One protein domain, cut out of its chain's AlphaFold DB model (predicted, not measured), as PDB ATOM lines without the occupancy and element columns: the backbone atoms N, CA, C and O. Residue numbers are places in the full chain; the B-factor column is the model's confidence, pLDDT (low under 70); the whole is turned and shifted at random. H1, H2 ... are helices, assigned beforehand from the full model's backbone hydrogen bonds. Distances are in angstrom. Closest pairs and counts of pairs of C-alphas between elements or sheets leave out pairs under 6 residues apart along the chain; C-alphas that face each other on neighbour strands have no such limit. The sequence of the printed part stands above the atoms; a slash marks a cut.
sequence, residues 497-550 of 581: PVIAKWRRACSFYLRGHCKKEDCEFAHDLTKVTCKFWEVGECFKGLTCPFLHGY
ATOM      1  N   PRO A 497     105.556  42.175  15.703       53.78
ATOM      2  CA  PRO A 497     106.550  42.225  14.637       53.78
ATOM      3  C   PRO A 497     106.923  43.668  14.269       53.78
ATOM      4  O   PRO A 497     106.068  44.531  14.040       53.78
ATOM      5  N   VAL A 498     108.234  43.918  14.176       57.62
ATOM      6  CA  VAL A 498     108.849  45.240  13.920       57.62
ATOM      7  C   VAL A 498     108.312  45.899  12.637       57.62
ATOM      8  O   VAL A 498     108.287  47.126  12.519       57.62
ATOM      9  N   ILE A 499     107.792  45.085  11.713       60.28
ATOM     10  CA  ILE A 499     107.163  45.459  10.440       60.28
ATOM     11  C   ILE A 499     106.045  46.504  10.629       60.28
ATOM     12  O   ILE A 499     105.881  47.390   9.789       60.28
ATOM     13  N   ALA A 500     105.315  46.495  11.752       61.03
ATOM     14  CA  ALA A 500     104.294  47.509  12.046       61.03
ATOM     15  C   ALA A 500     104.866  48.938  12.202       61.03
ATOM     16  O   ALA A 500     104.167  49.925  11.945       61.03
ATOM     17  N   LYS A 501     106.139  49.065  12.606       63.34
ATOM     18  CA  LYS A 501     106.807  50.342  12.906       63.34
ATOM     19  C   LYS A 501     107.250  51.074  11.637       63.34
ATOM     20  O   LYS A 501     106.977  52.264  11.470       63.34
ATOM     21  N   TRP A 502     107.869  50.346  10.708       67.12
ATOM     22  CA  TRP A 502     108.496  50.900   9.499       67.12
ATOM     23  C   TRP A 502     107.507  51.352   8.413       67.12
ATOM     24  O   TRP A 502     107.887  52.077   7.498       67.12
ATOM     25  N   ARG A 503     106.213  51.026   8.541       80.94
ATOM     26  CA  ARG A 503     105.139  51.427   7.606       80.94
ATOM     27  C   ARG A 503     104.859  52.944   7.551       80.94
ATOM     28  O   ARG A 503     104.001  53.375   6.784       80.94
ATOM     29  N   ARG A 504     105.549  53.776   8.342       91.44
ATOM     30  CA  ARG A 504     105.454  55.249   8.305       91.44
ATOM     31  C   ARG A 504     106.794  55.889   7.948       91.44
ATOM     32  O   ARG A 504     107.793  55.665   8.625       91.44
ATOM     33  N   ALA A 505     106.779  56.751   6.931       94.62
ATOM     34  CA  ALA A 505     107.929  57.565   6.542       94.62
ATOM     35  C   ALA A 505     108.291  58.614   7.607       94.62
ATOM     36  O   ALA A 505     107.422  59.225   8.236       94.62
ATOM     37  N   CYS A 506     109.586  58.876   7.769       95.56
ATOM     38  CA  CYS A 506     110.095  59.848   8.727       95.56
ATOM     39  C   CYS A 506     109.803  61.292   8.294       95.56
ATOM     40  O   CYS A 506     110.371  61.812   7.331       95.56
ATOM     41  N   SER A 507     108.969  61.994   9.066       94.88
ATOM     42  CA  SER A 507     108.611  63.393   8.792       94.88
ATOM     43  C   SER A 507     109.775  64.382   8.966       94.88
ATOM     44  O   SER A 507     109.702  65.505   8.466       94.88
ATOM     45  N   PHE A 508     110.862  63.991   9.640       96.94
ATOM     46  CA  PHE A 508     112.104  64.769   9.698       96.94
ATOM     47  C   PHE A 508     113.020  64.482   8.501       96.94
ATOM     48  O   PHE A 508     113.668  65.400   8.004       96.94
ATOM     49  N   TYR A 509     113.042  63.248   7.991       96.44
ATOM     50  CA  TYR A 509     113.788  62.885   6.781       96.44
ATOM     51  C   TYR A 509     113.201  63.565   5.541       96.44
ATOM     52  O   TYR A 509     113.929  64.199   4.786       96.44
ATOM     53  N   LEU A 510     111.867  63.578   5.422       95.12
ATOM     54  CA  LEU A 510     111.125  64.319   4.390       95.12
ATOM     55  C   LEU A 510     111.369  65.846   4.403       95.12
ATOM     56  O   LEU A 510     110.968  66.531   3.466       95.12
ATOM     57  N   ARG A 511     112.013  66.385   5.448       96.69
ATOM     58  CA  ARG A 511     112.444  67.792   5.559       96.69
ATOM     59  C   ARG A 511     113.967  67.980   5.453       96.69
ATOM     60  O   ARG A 511     114.441  69.099   5.601       96.69
ATOM     61  N   GLY A 512     114.746  66.913   5.254       96.50
ATOM     62  CA  GLY A 512     116.214  66.964   5.284       96.50
ATOM     63  C   GLY A 512     116.795  67.269   6.674       96.50
ATOM     64  O   GLY A 512     117.839  67.908   6.785       96.50
ATOM     65  N   HIS A 513     116.097  66.889   7.751       97.00
ATOM     66  CA  HIS A 513     116.457  67.230   9.137       97.00
ATOM     67  C   HIS A 513     116.638  66.022  10.068       97.00
ATOM     68  O   HIS A 513     117.075  66.202  11.205       97.00
ATOM     69  N   CYS A 514     116.329  64.794   9.633       97.31
ATOM     70  CA  CYS A 514     116.655  63.619  10.442       97.31
ATOM     71  C   CYS A 514     118.165  63.352  10.402       97.31
ATOM     72  O   CYS A 514     118.750  63.278   9.325       97.31
ATOM     73  N   LYS A 515     118.772  63.194  11.582       96.38
ATOM     74  CA  LYS A 515     120.187  62.826  11.767       96.38
ATOM     75  C   LYS A 515     120.375  61.521  12.552       96.38
ATOM     76  O   LYS A 515     121.491  61.211  12.941       96.38
ATOM     77  N   LYS A 516     119.289  60.795  12.840       96.25
ATOM     78  CA  LYS A 516     119.359  59.478  13.486       96.25
ATOM     79  C   LYS A 516     119.611  58.420  12.420       96.25
ATOM     80  O   LYS A 516     118.842  58.366  11.462       96.25
ATOM     81  N   GLU A 517     120.637  57.600  12.608       91.50
ATOM     82  CA  GLU A 517     120.834  56.371  11.835       91.50
ATOM     83  C   GLU A 517     119.708  55.371  12.147       91.50
ATOM     84  O   GLU A 517     118.894  55.074  11.273       91.50
ATOM     85  N   ASP A 518     119.537  55.027  13.426       92.31
ATOM     86  CA  ASP A 518     118.408  54.254  13.952       92.31
ATOM     87  C   ASP A 518     117.145  55.123  14.081       92.31
ATOM     88  O   ASP A 518     116.659  55.450  15.173       92.31
ATOM     89  N   CYS A 519     116.607  55.570  12.945       93.88
ATOM     90  CA  CYS A 519     115.309  56.227  12.935       93.88
ATOM     91  C   CYS A 519     114.176  55.199  13.053       93.88
ATOM     92  O   CYS A 519     114.059  54.274  12.257       93.88
ATOM     93  N   GLU A 520     113.276  55.422  14.011       92.25
ATOM     94  CA  GLU A 520     112.049  54.636  14.194       92.25
ATOM     95  C   GLU A 520     111.139  54.609  12.949       92.25
ATOM     96  O   GLU A 520     110.376  53.662  12.750       92.25
ATOM     97  N   PHE A 521     111.219  55.650  12.122       94.06
ATOM     98  CA  PHE A 521     110.390  55.849  10.939       94.06
ATOM     99  C   PHE A 521     111.230  55.691   9.672       94.06
ATOM    100  O   PHE A 521     112.369  56.155   9.616       94.06
ATOM    101  N   ALA A 522     110.654  55.108   8.621       93.06
ATOM    102  CA  ALA A 522     111.388  54.791   7.403       93.06
ATOM    103  C   ALA A 522     111.979  56.044   6.729       93.06
ATOM    104  O   ALA A 522     111.271  57.006   6.415       93.06
ATOM    105  N   HIS A 523     113.289  56.011   6.482       94.31
ATOM    106  CA  HIS A 523     113.970  56.919   5.552       94.31
ATOM    107  C   HIS A 523     113.802  56.449   4.098       94.31
ATOM    108  O   HIS A 523     113.704  57.260   3.180       94.31
ATOM    109  N   ASP A 524     113.699  55.137   3.891       94.38
ATOM    110  CA  ASP A 524     113.434  54.536   2.589       94.38
ATOM    111  C   ASP A 524     111.951  54.676   2.207       94.38
ATOM    112  O   ASP A 524     111.092  53.887   2.606       94.38
ATOM    113  N   LEU A 525     111.652  55.709   1.420       94.00
ATOM    114  CA  LEU A 525     110.303  55.983   0.926       94.00
ATOM    115  C   LEU A 525     109.815  54.914  -0.071       94.00
ATOM    116  O   LEU A 525     108.606  54.737  -0.222       94.00
ATOM    117  N   THR A 526     110.725  54.148  -0.692       92.62
ATOM    118  CA  THR A 526     110.377  53.088  -1.658       92.62
ATOM    119  C   THR A 526     109.760  51.852  -0.998       92.62
ATOM    120  O   THR A 526     109.184  51.017  -1.686       92.62
ATOM    121  N   LYS A 527     109.812  51.764   0.339       91.56
ATOM    122  CA  LYS A 527     109.131  50.740   1.150       91.56
ATOM    123  C   LYS A 527     107.831  51.233   1.794       91.56
ATOM    124  O   LYS A 527     107.088  50.441   2.367       91.56
ATOM    125  N   VAL A 528     107.534  52.533   1.709       93.62
ATOM    126  CA  VAL A 528     106.331  53.133   2.300       93.62
ATOM    127  C   VAL A 528     105.264  53.288   1.223       93.62
ATOM    128  O   VAL A 528     105.385  54.142   0.343       93.62
ATOM    129  N   THR A 529     104.204  52.479   1.306       95.00
ATOM    130  CA  THR A 529     103.041  52.553   0.410       95.00
ATOM    131  C   THR A 529     102.461  53.965   0.364       95.00
ATOM    132  O   THR A 529     102.221  54.613   1.388       95.00
ATOM    133  N   CYS A 530     102.234  54.468  -0.846       95.88
ATOM    134  CA  CYS A 530     101.651  55.778  -1.059       95.88
ATOM    135  C   CYS A 530     100.166  55.760  -0.676       95.88
ATOM    136  O   CYS A 530      99.337  55.225  -1.410       95.88
ATOM    137  N   LYS A 531      99.809  56.428   0.425       94.81
ATOM    138  CA  LYS A 531      98.413  56.551   0.885       94.81
ATOM    139  C   LYS A 531      97.446  57.082  -0.188       94.81
ATOM    140  O   LYS A 531      96.283  56.708  -0.208       94.81
ATOM    141  N   PHE A 532      97.905  57.948  -1.094       97.00
ATOM    142  CA  PHE A 532      97.064  58.429  -2.197       97.00
ATOM    143  C   PHE A 532      96.890  57.382  -3.306       97.00
ATOM    144  O   PHE A 532      95.872  57.388  -3.983       97.00
ATOM    145  N   TRP A 533      97.852  56.475  -3.503       97.25
ATOM    146  CA  TRP A 533      97.736  55.375  -4.470       97.25
ATOM    147  C   TRP A 533      96.789  54.290  -3.957       97.25
ATOM    148  O   TRP A 533      95.967  53.801  -4.720       97.25
ATOM    149  N   GLU A 534      96.845  53.999  -2.656       95.19
ATOM    150  CA  GLU A 534      95.944  53.073  -1.952       95.19
ATOM    151  C   GLU A 534      94.458  53.469  -2.095       95.19
ATOM    152  O   GLU A 534      93.589  52.604  -2.169       95.19
ATOM    153  N   VAL A 535      94.167  54.772  -2.212       96.25
ATOM    154  CA  VAL A 535      92.820  55.326  -2.473       96.25
ATOM    155  C   VAL A 535      92.531  55.511  -3.980       96.25
ATOM    156  O   VAL A 535      91.394  55.760  -4.369       96.25
ATOM    157  N   GLY A 536      93.535  55.376  -4.853       96.69
ATOM    158  CA  GLY A 536      93.424  55.601  -6.304       96.69
ATOM    159  C   GLY A 536      93.587  57.061  -6.766       96.69
ATOM    160  O   GLY A 536      93.484  57.345  -7.955       96.69
ATOM    161  N   GLU A 537      93.896  57.989  -5.859       97.81
ATOM    162  CA  GLU A 537      93.988  59.442  -6.094       97.81
ATOM    163  C   GLU A 537      95.430  59.959  -6.317       97.81
ATOM    164  O   GLU A 537      95.689  61.163  -6.272       97.81
ATOM    165  N   CYS A 538      96.422  59.088  -6.543       97.81
ATOM    166  CA  CYS A 538      97.814  59.531  -6.687       97.81
ATOM    167  C   CYS A 538      98.140  60.117  -8.073       97.81
ATOM    168  O   CYS A 538      98.723  59.459  -8.938       97.81
ATOM    169  N   PHE A 539      97.892  61.419  -8.230       97.50
ATOM    170  CA  PHE A 539      98.236  62.213  -9.421       97.50
ATOM    171  C   PHE A 539      99.730  62.225  -9.808       97.50
ATOM    172  O   PHE A 539     100.079  62.745 -10.864       97.50
ATOM    173  N   LYS A 540     100.636  61.684  -8.979       96.44
ATOM    174  CA  LYS A 540     102.077  61.611  -9.290       96.44
ATOM    175  C   LYS A 540     102.437  60.453 -10.226       96.44
ATOM    176  O   LYS A 540     103.504  60.495 -10.842       96.44
ATOM    177  N   GLY A 541     101.589  59.425 -10.332       94.56
ATOM    178  CA  GLY A 541     101.888  58.226 -11.124       94.56
ATOM    179  C   GLY A 541     103.262  57.637 -10.776       94.56
ATOM    180  O   GLY A 541     103.642  57.590  -9.609       94.56
ATOM    181  N   LEU A 542     104.042  57.262 -11.793       93.44
ATOM    182  CA  LEU A 542     105.398  56.711 -11.631       93.44
ATOM    183  C   LEU A 542     106.432  57.706 -11.057       93.44
ATOM    184  O   LEU A 542     107.532  57.297 -10.709       93.44
ATOM    185  N   THR A 543     106.099  58.999 -10.931       96.44
ATOM    186  CA  THR A 543     106.967  60.016 -10.293       96.44
ATOM    187  C   THR A 543     106.704  60.176  -8.790       96.44
ATOM    188  O   THR A 543     107.200  61.108  -8.151       96.44
ATOM    189  N   CYS A 544     105.892  59.297  -8.199       97.12
ATOM    190  CA  CYS A 544     105.679  59.290  -6.760       97.12
ATOM    191  C   CYS A 544     106.938  58.782  -6.033       97.12
ATOM    192  O   CYS A 544     107.418  57.701  -6.360       97.12
ATOM    193  N   PRO A 545     107.457  59.495  -5.014       94.94
ATOM    194  CA  PRO A 545     108.577  59.001  -4.208       94.94
ATOM    195  C   PRO A 545     108.162  57.904  -3.209       94.94
ATOM    196  O   PRO A 545     109.016  57.376  -2.509       94.94
ATOM    197  N   PHE A 546     106.865  57.594  -3.114       95.94
ATOM    198  CA  PHE A 546     106.287  56.563  -2.250       95.94
ATOM    199  C   PHE A 546     105.825  55.369  -3.092       95.94
ATOM    200  O   PHE A 546     105.362  55.552  -4.219       95.94
ATOM    201  N   LEU A 547     105.883  54.162  -2.530       95.62
ATOM    202  CA  LEU A 547     105.604  52.916  -3.246       95.62
ATOM    203  C   LEU A 547     104.165  52.851  -3.787       95.62
ATOM    204  O   LEU A 547     103.194  52.992  -3.042       95.62
ATOM    205  N   HIS A 548     104.019  52.586  -5.085       96.00
ATOM    206  CA  HIS A 548     102.737  52.274  -5.729       96.00
ATOM    207  C   HIS A 548     102.506  50.758  -5.710       96.00
ATOM    208  O   HIS A 548     102.585  50.077  -6.729       96.00
ATOM    209  N   GLY A 549     102.309  50.239  -4.503       93.44
ATOM    210  CA  GLY A 549     102.255  48.817  -4.191       93.44
ATOM    211  C   GLY A 549     102.286  48.596  -2.680       93.44
ATOM    212  O   GLY A 549     102.580  49.515  -1.910       93.44
ATOM    213  N   TYR A 550     102.028  47.363  -2.257       92.94
ATOM    214  CA  TYR A 550     102.377  46.909  -0.912       92.94
ATOM    215  C   TYR A 550     103.766  46.252  -0.946       92.94
ATOM    216  O   TYR A 550     104.047  45.525  -1.903       92.94
TER     217      TYR A 550
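What this domain is: This is residues 497 to 550 of the 581 residues of the protein "Ccr4 not transcription complex" of Echinococcus multilocularis (UniProt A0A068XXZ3). With little regular structure, the printed part is a flat pair of loop lobes side by side, one made by H1 and the coil of residues 503 to 523, the other by H2 and residues 535 to 550, with residues 524 to 530 joining them. It has 54 residues with two named helices, H1 then H2, and no named strand. The class is all helix, though the named elements hold only 8 residues. It is only just compact, close to loose, with a radius of gyration of the C-alphas of 11.8 A and spans of 32 by 28 by 13 A.

Where its parts are: H1, residues 499 to 502, measures 5.7 A from C-alpha 499 at (107.163, 45.459, 10.440) to C-alpha 502. H2, residues 531 to 534, measures 5.1 A and ends with C-alpha 534 at (95.944, 53.073, -1.952).

How they stand to each other: H1 and H2 are apart, with no C-alpha of the one within 8 A of the other. Each is too short for an O i to N i+4 pair; each has one O i to N i+3 pair, with 0 within hydrogen-bond range.

The domain as a whole: The C-alphas farthest apart, of Lys 515 and Gly 536, are 33.1 A apart. The printed part has no cut. The link from H1 to H2, 28 residues, is long. Residues 497 to 502 have pLDDT under 70.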